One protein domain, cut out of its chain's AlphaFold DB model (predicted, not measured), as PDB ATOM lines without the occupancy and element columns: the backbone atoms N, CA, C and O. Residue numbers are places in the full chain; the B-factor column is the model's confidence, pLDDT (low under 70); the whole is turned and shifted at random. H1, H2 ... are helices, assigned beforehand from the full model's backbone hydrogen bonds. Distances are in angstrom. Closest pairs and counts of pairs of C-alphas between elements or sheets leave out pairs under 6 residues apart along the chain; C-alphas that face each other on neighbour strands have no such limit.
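AT A GLANCE: This is residues 9 to 72 of the 81 residues of the protein "Ribbon-helix-helix domain-containing protein" of Methanothrix sp (UniProt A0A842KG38). One long helix, H2, makes the longest axis, and a shorter helix stands off each of its ends, H1 at its beginning and H3 at its end, like a stretched Z with no common core. The long run of H2 between the two corners is bare, and residues 35 to 50 of H2 and 66 to 72 of H3 stand free. The printed part has 64 residues with three named helices, H1, H2 and H3 in that order, and no named strand; the class is all helix. The whole is extended, with a radius of gyration of the C-alphas of 19.9 A and spans of 53 by 26 by 14 A.

HOW THE PARTS SIT: H1, residues 10 to 23, touches H2, residues 27 to 54, with residues 16 to 20 of H1 and 27 to 31 of H2 alone. Their closest C-alphas, those of Ser 20 and Leu 27, are 5.8 A apart. Their lines are about perpendicular, at 78 degrees. H3, residues 58 to 72, is close to H2 but not clearly touching it, with 2 pairs of C-alphas within 8 A; the closest C-alphas, those of Leu 54 and Trp 61, are 5.9 A apart. H2 and H3 run opposite ways at a steep tilt of 62 degrees. H1 and H3 are apart. In H1, H2 and H3 every O i to N i+4 pair is within hydrogen-bond range.

IN THESE COORDINATES: H1 runs from C-alpha 10 at (150.088, 194.659, 207.701) to C-alpha 23 and is 20.0 A long. H2 begins with C-alpha 27 at (149.595, 196.976, 194.268) and measures 40.6 A to C-alpha 54. H3 covers 20.8 A and ends with C-alpha 72 at (184.439, 182.343, 172.996).

THE WHOLE: The two C-alphas farthest apart, those of Glu 21 and Ala 59, are 53.7 A apart. The printed part has no cut, and the links H1 to H2 and H2 to H3 are both tight. The mean pLDDT of the printed part is 97.5, and no printed residue is under 70.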
ATOM      1  N   SER A   9     151.414 190.309 205.847       98.06
ATOM      2  CA  SER A   9     151.440 191.135 207.054       98.06
ATOM      3  C   SER A   9     150.938 192.554 206.765       98.06
ATOM      4  O   SER A   9     150.893 193.005 205.613       98.06
ATOM      5  N   ARG A  10     150.550 193.273 207.822       97.69
ATOM      6  CA  ARG A  10     150.088 194.659 207.701       97.69
ATOM      7  C   ARG A  10     151.201 195.563 207.167       97.69
ATOM      8  O   ARG A  10     150.954 196.363 206.273       97.69
ATOM      9  N   GLU A  11     152.416 195.362 207.657       98.12
ATOM     10  CA  GLU A  11     153.617 196.117 207.303       98.12
ATOM     11  C   GLU A  11     153.979 195.918 205.822       98.12
ATOM     12  O   GLU A  11     154.306 196.874 205.117       98.12
ATOM     13  N   ALA A  12     153.855 194.685 205.310       96.50
ATOM     14  CA  ALA A  12     154.068 194.394 203.893       96.50
ATOM     15  C   ALA A  12     153.029 195.099 203.006       96.50
ATOM     16  O   ALA A  12     153.368 195.632 201.948       96.50
ATOM     17  N   ARG A  13     151.762 195.144 203.443       96.56
ATOM     18  CA  ARG A  13     150.708 195.882 202.737       96.56
ATOM     19  C   ARG A  13     150.969 197.391 202.736       96.56
ATOM     20  O   ARG A  13     150.763 198.020 201.704       96.56
ATOM     21  N   GLU A  14     151.396 197.959 203.861       97.81
ATOM     22  CA  GLU A  14     151.756 199.383 203.975       97.81
ATOM     23  C   GLU A  14     152.937 199.722 203.050       97.81
ATOM     24  O   GLU A  14     152.845 200.651 202.252       97.81
ATOM     25  N   SER A  15     153.968 198.872 203.018       97.69
ATOM     26  CA  SER A  15     155.106 199.023 202.097       97.69
ATOM     27  C   SER A  15     154.680 198.978 200.620       97.69
ATOM     28  O   SER A  15     155.134 199.785 199.810       97.69
ATOM     29  N   LEU A  16     153.783 198.056 200.241       96.88
ATOM     30  CA  LEU A  16     153.238 197.990 198.877       96.88
ATOM     31  C   LEU A  16     152.419 199.235 198.516       96.88
ATOM     32  O   LEU A  16     152.467 199.684 197.370       96.88
ATOM     33  N   GLN A  17     151.680 199.791 199.478       97.62
ATOM     34  CA  GLN A  17     150.911 201.018 199.295       97.62
ATOM     35  C   GLN A  17     151.838 202.217 199.037       97.62
ATOM     36  O   GLN A  17     151.641 202.935 198.059       97.62
ATOM     37  N   GLU A  18     152.899 202.378 199.827       98.06
ATOM     38  CA  GLU A  18     153.898 203.436 199.617       98.06
ATOM     39  C   GLU A  18     154.590 203.312 198.250       98.06
ATOM     40  O   GLU A  18     154.797 204.301 197.543       98.06
ATOM     41  N   LEU A  19     154.932 202.087 197.834       97.81
ATOM     42  CA  LEU A  19     155.510 201.835 196.512       97.81
ATOM     43  C   LEU A  19     154.523 202.173 195.388       97.81
ATOM     44  O   LEU A  19     154.925 202.756 194.379       97.81
ATOM     45  N   SER A  20     153.242 201.848 195.560       98.12
ATOM     46  CA  SER A  20     152.175 202.206 194.621       98.12
ATOM     47  C   SER A  20     152.058 203.717 194.464       98.12
ATOM     48  O   SER A  20     152.013 204.206 193.339       98.12
ATOM     49  N   GLU A  21     152.050 204.464 195.565       98.00
ATOM     50  CA  GLU A  21     151.956 205.929 195.553       98.00
ATOM     51  C   GLU A  21     153.169 206.577 194.883       98.00
ATOM     52  O   GLU A  21     153.022 207.502 194.086       98.00
ATOM     53  N   ARG A  22     154.371 206.049 195.139       97.94
ATOM     54  CA  ARG A  22     155.619 206.566 194.558       97.94
ATOM     55  C   ARG A  22     155.787 206.247 193.076       97.94
ATOM     56  O   ARG A  22     156.428 207.014 192.365       97.94
ATOM     57  N   THR A  23     155.285 205.101 192.621       96.94
ATOM     58  CA  THR A  23     155.501 204.616 191.245       96.94
ATOM     59  C   THR A  23     154.297 204.821 190.329       96.94
ATOM     60  O   THR A  23     154.436 204.682 189.117       96.94
ATOM     61  N   GLY A  24     153.118 205.118 190.882       97.62
ATOM     62  CA  GLY A  24     151.853 205.180 190.145       97.62
ATOM     63  C   GLY A  24     151.335 203.814 189.673       97.62
ATOM     64  O   GLY A  24     150.403 203.754 188.872       97.62
ATOM     65  N   ARG A  25     151.937 202.711 190.137       97.81
ATOM     66  CA  ARG A  25     151.619 201.342 189.706       97.81
ATOM     67  C   ARG A  25     150.675 200.654 190.674       97.81
ATOM     68  O   ARG A  25     150.658 200.969 191.855       97.81
ATOM     69  N   LYS A  26     149.910 199.675 190.191       96.44
ATOM     70  CA  LYS A  26     148.938 198.953 191.027       96.44
ATOM     71  C   LYS A  26     149.645 198.037 192.031       96.44
ATOM     72  O   LYS A  26     150.635 197.398 191.688       96.44
ATOM     73  N   LEU A  27     149.066 197.876 193.227       94.81
ATOM     74  CA  LEU A  27     149.595 196.976 194.268       94.81
ATOM     75  C   LEU A  27     149.811 195.547 193.751       94.81
ATOM     76  O   LEU A  27     150.824 194.937 194.070       94.81
ATOM     77  N   GLN A  28     148.878 195.024 192.945       93.75
ATOM     78  CA  GLN A  28     149.006 193.685 192.363       93.75
ATOM     79  C   GLN A  28     150.221 193.589 191.431       93.75
ATOM     80  O   GLN A  28     151.008 192.665 191.568       93.75
ATOM     81  N   GLU A  29     150.417 194.561 190.536       95.56
ATOM     82  CA  GLU A  29     151.560 194.568 189.610       95.56
ATOM     83  C   GLU A  29     152.896 194.645 190.358       95.56
ATOM     84  O   GLU A  29     153.873 194.017 189.956       95.56
ATOM     85  N   LEU A  30     152.940 195.410 191.452       96.81
ATOM     86  CA  LEU A  30     154.118 195.512 192.311       96.81
ATOM     87  C   LEU A  30     154.391 194.210 193.068       96.81
ATOM     88  O   LEU A  30     155.546 193.808 193.179       96.81
ATOM     89  N   LEU A  31     153.346 193.548 193.572       95.62
ATOM     90  CA  LEU A  31     153.473 192.261 194.250       95.62
ATOM     91  C   LEU A  31     153.932 191.165 193.280       95.62
ATOM     92  O   LEU A  31     154.874 190.441 193.599       95.62
ATOM     93  N   ASP A  32     153.321 191.084 192.098       95.94
ATOM     94  CA  ASP A  32     153.687 190.123 191.054       95.94
ATOM     95  C   ASP A  32     155.159 190.307 190.647       95.94
ATOM     96  O   ASP A  32     155.927 189.345 190.584       95.94
ATOM     97  N   GLU A  33     155.600 191.555 190.456       96.81
ATOM     98  CA  GLU A  33     157.000 191.838 190.144       96.81
ATOM     99  C   GLU A  33     157.946 191.513 191.307       96.81
ATOM    100  O   GLU A  33     159.032 190.983 191.072       96.81
ATOM    101  N   ALA A  34     157.570 191.813 192.552       96.75
ATOM    102  CA  ALA A  34     158.393 191.489 193.715       96.75
ATOM    103  C   ALA A  34     158.622 189.973 193.837       96.75
ATOM    104  O   ALA A  34     159.751 189.537 194.074       96.75
ATOM    105  N   VAL A  35     157.575 189.174 193.607       97.06
ATOM    106  CA  VAL A  35     157.661 187.708 193.593       97.06
ATOM    107  C   VAL A  35     158.571 187.226 192.464       97.06
ATOM    108  O   VAL A  35     159.464 186.415 192.708       97.06
ATOM    109  N   GLU A  36     158.410 187.748 191.246       98.38
ATOM    110  CA  GLU A  36     159.260 187.349 190.118       98.38
ATOM    111  C   GLU A  36     160.726 187.757 190.298       98.38
ATOM    112  O   GLU A  36     161.631 186.996 189.953       98.38
ATOM    113  N   ARG A  37     160.993 188.925 190.889       98.25
ATOM    114  CA  ARG A  37     162.358 189.335 191.246       98.25
ATOM    115  C   ARG A  37     162.979 188.369 192.250       98.25
ATOM    116  O   ARG A  37     164.098 187.918 192.021       98.25
ATOM    117  N   TYR A  38     162.247 188.001 193.301       98.31
ATOM    118  CA  TYR A  38     162.740 187.054 194.301       98.31
ATOM    119  C   TYR A  38     162.987 185.662 193.704       98.31
ATOM    120  O   TYR A  38     164.027 185.052 193.950       98.31
ATOM    121  N   ARG A  39     162.088 185.181 192.837       98.56
ATOM    122  CA  ARG A  39     162.279 183.927 192.097       98.56
ATOM    123  C   ARG A  39     163.561 183.952 191.255       98.56
ATOM    124  O   ARG A  39     164.325 182.991 191.288       98.56
ATOM    125  N   ARG A  40     163.807 185.032 190.503       98.56
ATOM    126  CA  ARG A  40     165.030 185.192 189.692       98.56
ATOM    127  C   ARG A  40     166.286 185.265 190.554       98.56
ATOM    128  O   ARG A  40     167.307 184.697 190.185       98.56
ATOM    129  N   GLU A  41     166.209 185.939 191.697       98.62
ATOM    130  CA  GLU A  41     167.308 186.005 192.657       98.62
ATOM    131  C   GLU A  41     167.679 184.614 193.181       98.62
ATOM    132  O   GLU A  41     168.858 184.264 193.187       98.62
ATOM    133  N   LEU A  42     166.688 183.803 193.570       98.69
ATOM    134  CA  LEU A  42     166.921 182.422 194.000       98.69
ATOM    135  C   LEU A  42     167.555 181.586 192.887       98.69
ATOM    136  O   LEU A  42     168.572 180.944 193.127       98.69
ATOM    137  N   PHE A  43     167.034 181.680 191.663       98.50
ATOM    138  CA  PHE A  43     167.602 180.978 190.511       98.50
ATOM    139  C   PHE A  43     169.084 181.324 190.290       98.50
ATOM    140  O   PHE A  43     169.920 180.435 190.140       98.50
ATOM    141  N   LEU A  44     169.439 182.613 190.318       98.56
ATOM    142  CA  LEU A  44     170.829 183.045 190.153       98.56
ATOM    143  C   LEU A  44     171.716 182.610 191.327       98.56
ATOM    144  O   LEU A  44     172.871 182.244 191.116       98.56
ATOM    145  N   LYS A  45     171.199 182.623 192.563       98.62
ATOM    146  CA  LYS A  45     171.919 182.114 193.741       98.62
ATOM    147  C   LYS A  45     172.223 180.624 193.613       98.62
ATOM    148  O   LYS A  45     173.351 180.220 193.884       98.62
ATOM    149  N   GLU A  46     171.248 179.834 193.178       98.62
ATOM    150  CA  GLU A  46     171.398 178.395 192.952       98.62
ATOM    151  C   GLU A  46     172.409 178.106 191.838       98.62
ATOM    152  O   GLU A  46     173.333 177.321 192.044       98.62
ATOM    153  N   ALA A  47     172.307 178.802 190.699       98.44
ATOM    154  CA  ALA A  47     173.264 178.672 189.601       98.44
ATOM    155  C   ALA A  47     174.694 179.024 190.045       98.44
ATOM    156  O   ALA A  47     175.632 178.261 189.814       98.44
ATOM    157  N   ASN A  48     174.870 180.143 190.754       98.56
ATOM    158  CA  ASN A  48     176.176 180.553 191.272       98.56
ATOM    159  C   ASN A  48     176.754 179.539 192.265       98.56
ATOM    160  O   ASN A  48     177.954 179.265 192.223       98.56
ATOM    161  N   ALA A  49     175.920 178.978 193.146       98.62
ATOM    162  CA  ALA A  49     176.335 177.936 194.076       98.62
ATOM    163  C   ALA A  49     176.764 176.659 193.337       98.62
ATOM    164  O   ALA A  49     177.795 176.083 193.681       98.62
ATOM    165  N   ALA A  50     176.038 176.260 192.288       98.31
ATOM    166  CA  ALA A  50     176.400 175.118 191.451       98.31
ATOM    167  C   ALA A  50     177.757 175.324 190.756       98.31
ATOM    168  O   ALA A  50     178.619 174.453 190.840       98.31
ATOM    169  N   PHE A  51     178.009 176.499 190.166       97.88
ATOM    170  CA  PHE A  51     179.319 176.822 189.582       97.88
ATOM    171  C   PHE A  51     180.435 176.931 190.630       97.88
ATOM    172  O   PHE A  51     181.583 176.585 190.361       97.88
ATOM    173  N   ALA A  52     180.137 177.425 191.836       98.12
ATOM    174  CA  ALA A  52     181.105 177.447 192.931       98.12
ATOM    175  C   ALA A  52     181.493 176.028 193.379       98.12
ATOM    176  O   ALA A  52     182.671 175.784 193.613       98.12
ATOM    177  N   ALA A  53     180.529 175.105 193.443       98.19
ATOM    178  CA  ALA A  53     180.785 173.694 193.718       98.19
ATOM    179  C   ALA A  53     181.543 173.010 192.567       98.19
ATOM    180  O   ALA A  53     182.506 172.294 192.811       98.19
ATOM    181  N   LEU A  54     181.185 173.284 191.308       97.88
ATOM    182  CA  LEU A  54     181.903 172.755 190.144       97.88
ATOM    183  C   LEU A  54     183.388 173.150 190.166       97.88
ATOM    184  O   LEU A  54     184.255 172.311 189.951       97.88
ATOM    185  N   ARG A  55     183.691 174.405 190.523       97.12
ATOM    186  CA  ARG A  55     185.066 174.918 190.655       97.12
ATOM    187  C   ARG A  55     185.931 174.175 191.671       97.12
ATOM    188  O   ARG A  55     187.156 174.248 191.576       97.12
ATOM    189  N   THR A  56     185.346 173.496 192.660       97.69
ATOM    190  CA  THR A  56     186.137 172.699 193.611       97.69
ATOM    191  C   THR A  56     186.589 171.365 193.015       97.69
ATOM    192  O   THR A  56     187.577 170.797 193.479       97.69
ATOM    193  N   GLU A  57     185.924 170.898 191.955       97.88
ATOM    194  CA  GLU A  57     186.225 169.661 191.235       97.88
ATOM    195  C   GLU A  57     187.116 169.944 190.018       97.88
ATOM    196  O   GLU A  57     186.639 170.194 188.915       97.88
ATOM    197  N   LYS A  58     188.441 169.892 190.208       96.44
ATOM    198  CA  LYS A  58     189.433 170.339 189.205       96.44
ATOM    199  C   LYS A  58     189.237 169.781 187.792       96.44
ATOM    200  O   LYS A  58     189.433 170.521 186.839       96.44
ATOM    201  N   ALA A  59     188.915 168.492 187.662       97.69
ATOM    202  CA  ALA A  59     188.724 167.865 186.353       97.69
ATOM    203  C   ALA A  59     187.468 168.407 185.659       97.69
ATOM    204  O   ALA A  59     187.553 168.904 184.547       97.69
ATOM    205  N   ALA A  60     186.335 168.415 186.366       97.19
ATOM    206  CA  ALA A  60     185.076 168.919 185.830       97.19
ATOM    207  C   ALA A  60     185.113 170.434 185.552       97.19
ATOM    208  O   ALA A  60     184.449 170.912 184.639       97.19
ATOM    209  N   TRP A  61     185.895 171.196 186.325       98.06
ATOM    210  CA  TRP A  61     186.132 172.609 186.046       98.06
ATOM    211  C   TRP A  61     186.959 172.822 184.775       98.06
ATOM    212  O   TRP A  61     186.619 173.692 183.983       98.06
ATOM    213  N   ALA A  62     188.000 172.013 184.554       97.88
ATOM    214  CA  ALA A  62     188.789 172.080 183.327       97.88
ATOM    215  C   ALA A  62     187.944 171.749 182.083       97.88
ATOM    216  O   ALA A  62     188.067 172.442 181.078       97.88
ATOM    217  N   ASP A  63     187.052 170.755 182.178       98.00
ATOM    218  CA  ASP A  63     186.121 170.411 181.095       98.00
ATOM    219  C   ASP A  63     185.182 171.590 180.760       98.00
ATOM    220  O   ASP A  63     184.963 171.908 179.592       98.00
ATOM    221  N   GLU A  64     184.652 172.281 181.778       97.75
ATOM    222  CA  GLU A  64     183.802 173.465 181.580       97.75
ATOM    223  C   GLU A  64     184.577 174.657 181.000       97.75
ATOM    224  O   GLU A  64     184.049 175.369 180.147       97.75
ATOM    225  N   GLU A  65     185.822 174.881 181.430       97.56
ATOM    226  CA  GLU A  65     186.688 175.925 180.870       97.56
ATOM    227  C   GLU A  65     187.029 175.652 179.399       97.56
ATOM    228  O   GLU A  65     187.018 176.585 178.594       97.56
ATOM    229  N   GLU A  66     187.291 174.393 179.034       97.81
ATOM    230  CA  GLU A  66     187.515 173.988 177.643       97.81
ATOM    231  C   GLU A  66     186.266 174.226 176.789       97.81
ATOM    232  O   GLU A  66     186.358 174.839 175.721       97.81
ATOM    233  N   GLU A  67     185.089 173.817 177.278       97.56
ATOM    234  CA  GLU A  67     183.821 174.089 176.601       97.56
ATOM    235  C   GLU A  67     183.632 175.598 176.404       97.56
ATOM    236  O   GLU A  67     183.398 176.061 175.285       97.56
ATOM    237  N   ARG A  68     183.778 176.387 177.472       96.69
ATOM    238  CA  ARG A  68     183.601 177.840 177.424       96.69
ATOM    239  C   ARG A  68     184.555 178.501 176.431       96.69
ATOM    240  O   ARG A  68     184.113 179.348 175.658       96.69
ATOM    241  N   ALA A  69     185.825 178.101 176.412       96.56
ATOM    242  CA  ALA A  69     186.815 178.624 175.473       96.56
ATOM    243  C   ALA A  69     186.448 178.316 174.011       96.56
ATOM    244  O   ALA A  69     186.653 179.155 173.133       96.56
ATOM    245  N   ALA A  70     185.854 177.150 173.733       96.38
ATOM    246  CA  ALA A  70     185.350 176.837 172.397       96.38
ATOM    247  C   ALA A  70     184.215 177.788 171.969       96.38
ATOM    248  O   ALA A  70     184.162 178.200 170.809       96.38
ATOM    249  N   TRP A  71     183.343 178.188 172.902       96.50
ATOM    250  CA  TRP A  71     182.271 179.156 172.643       96.50
ATOM    251  C   TRP A  71     182.772 180.593 172.464       96.50
ATOM    252  O   TRP A  71     182.184 181.336 171.675       96.50
ATOM    253  N   GLU A  72     183.863 180.992 173.128       94.88
ATOM    254  CA  GLU A  72     184.439 182.343 172.996       94.88
ATOM    255  C   GLU A  72     184.785 182.709 171.542       94.88
ATOM    256  O   GLU A  72     184.687 183.875 171.164       94.88
TER     257      GLU A  72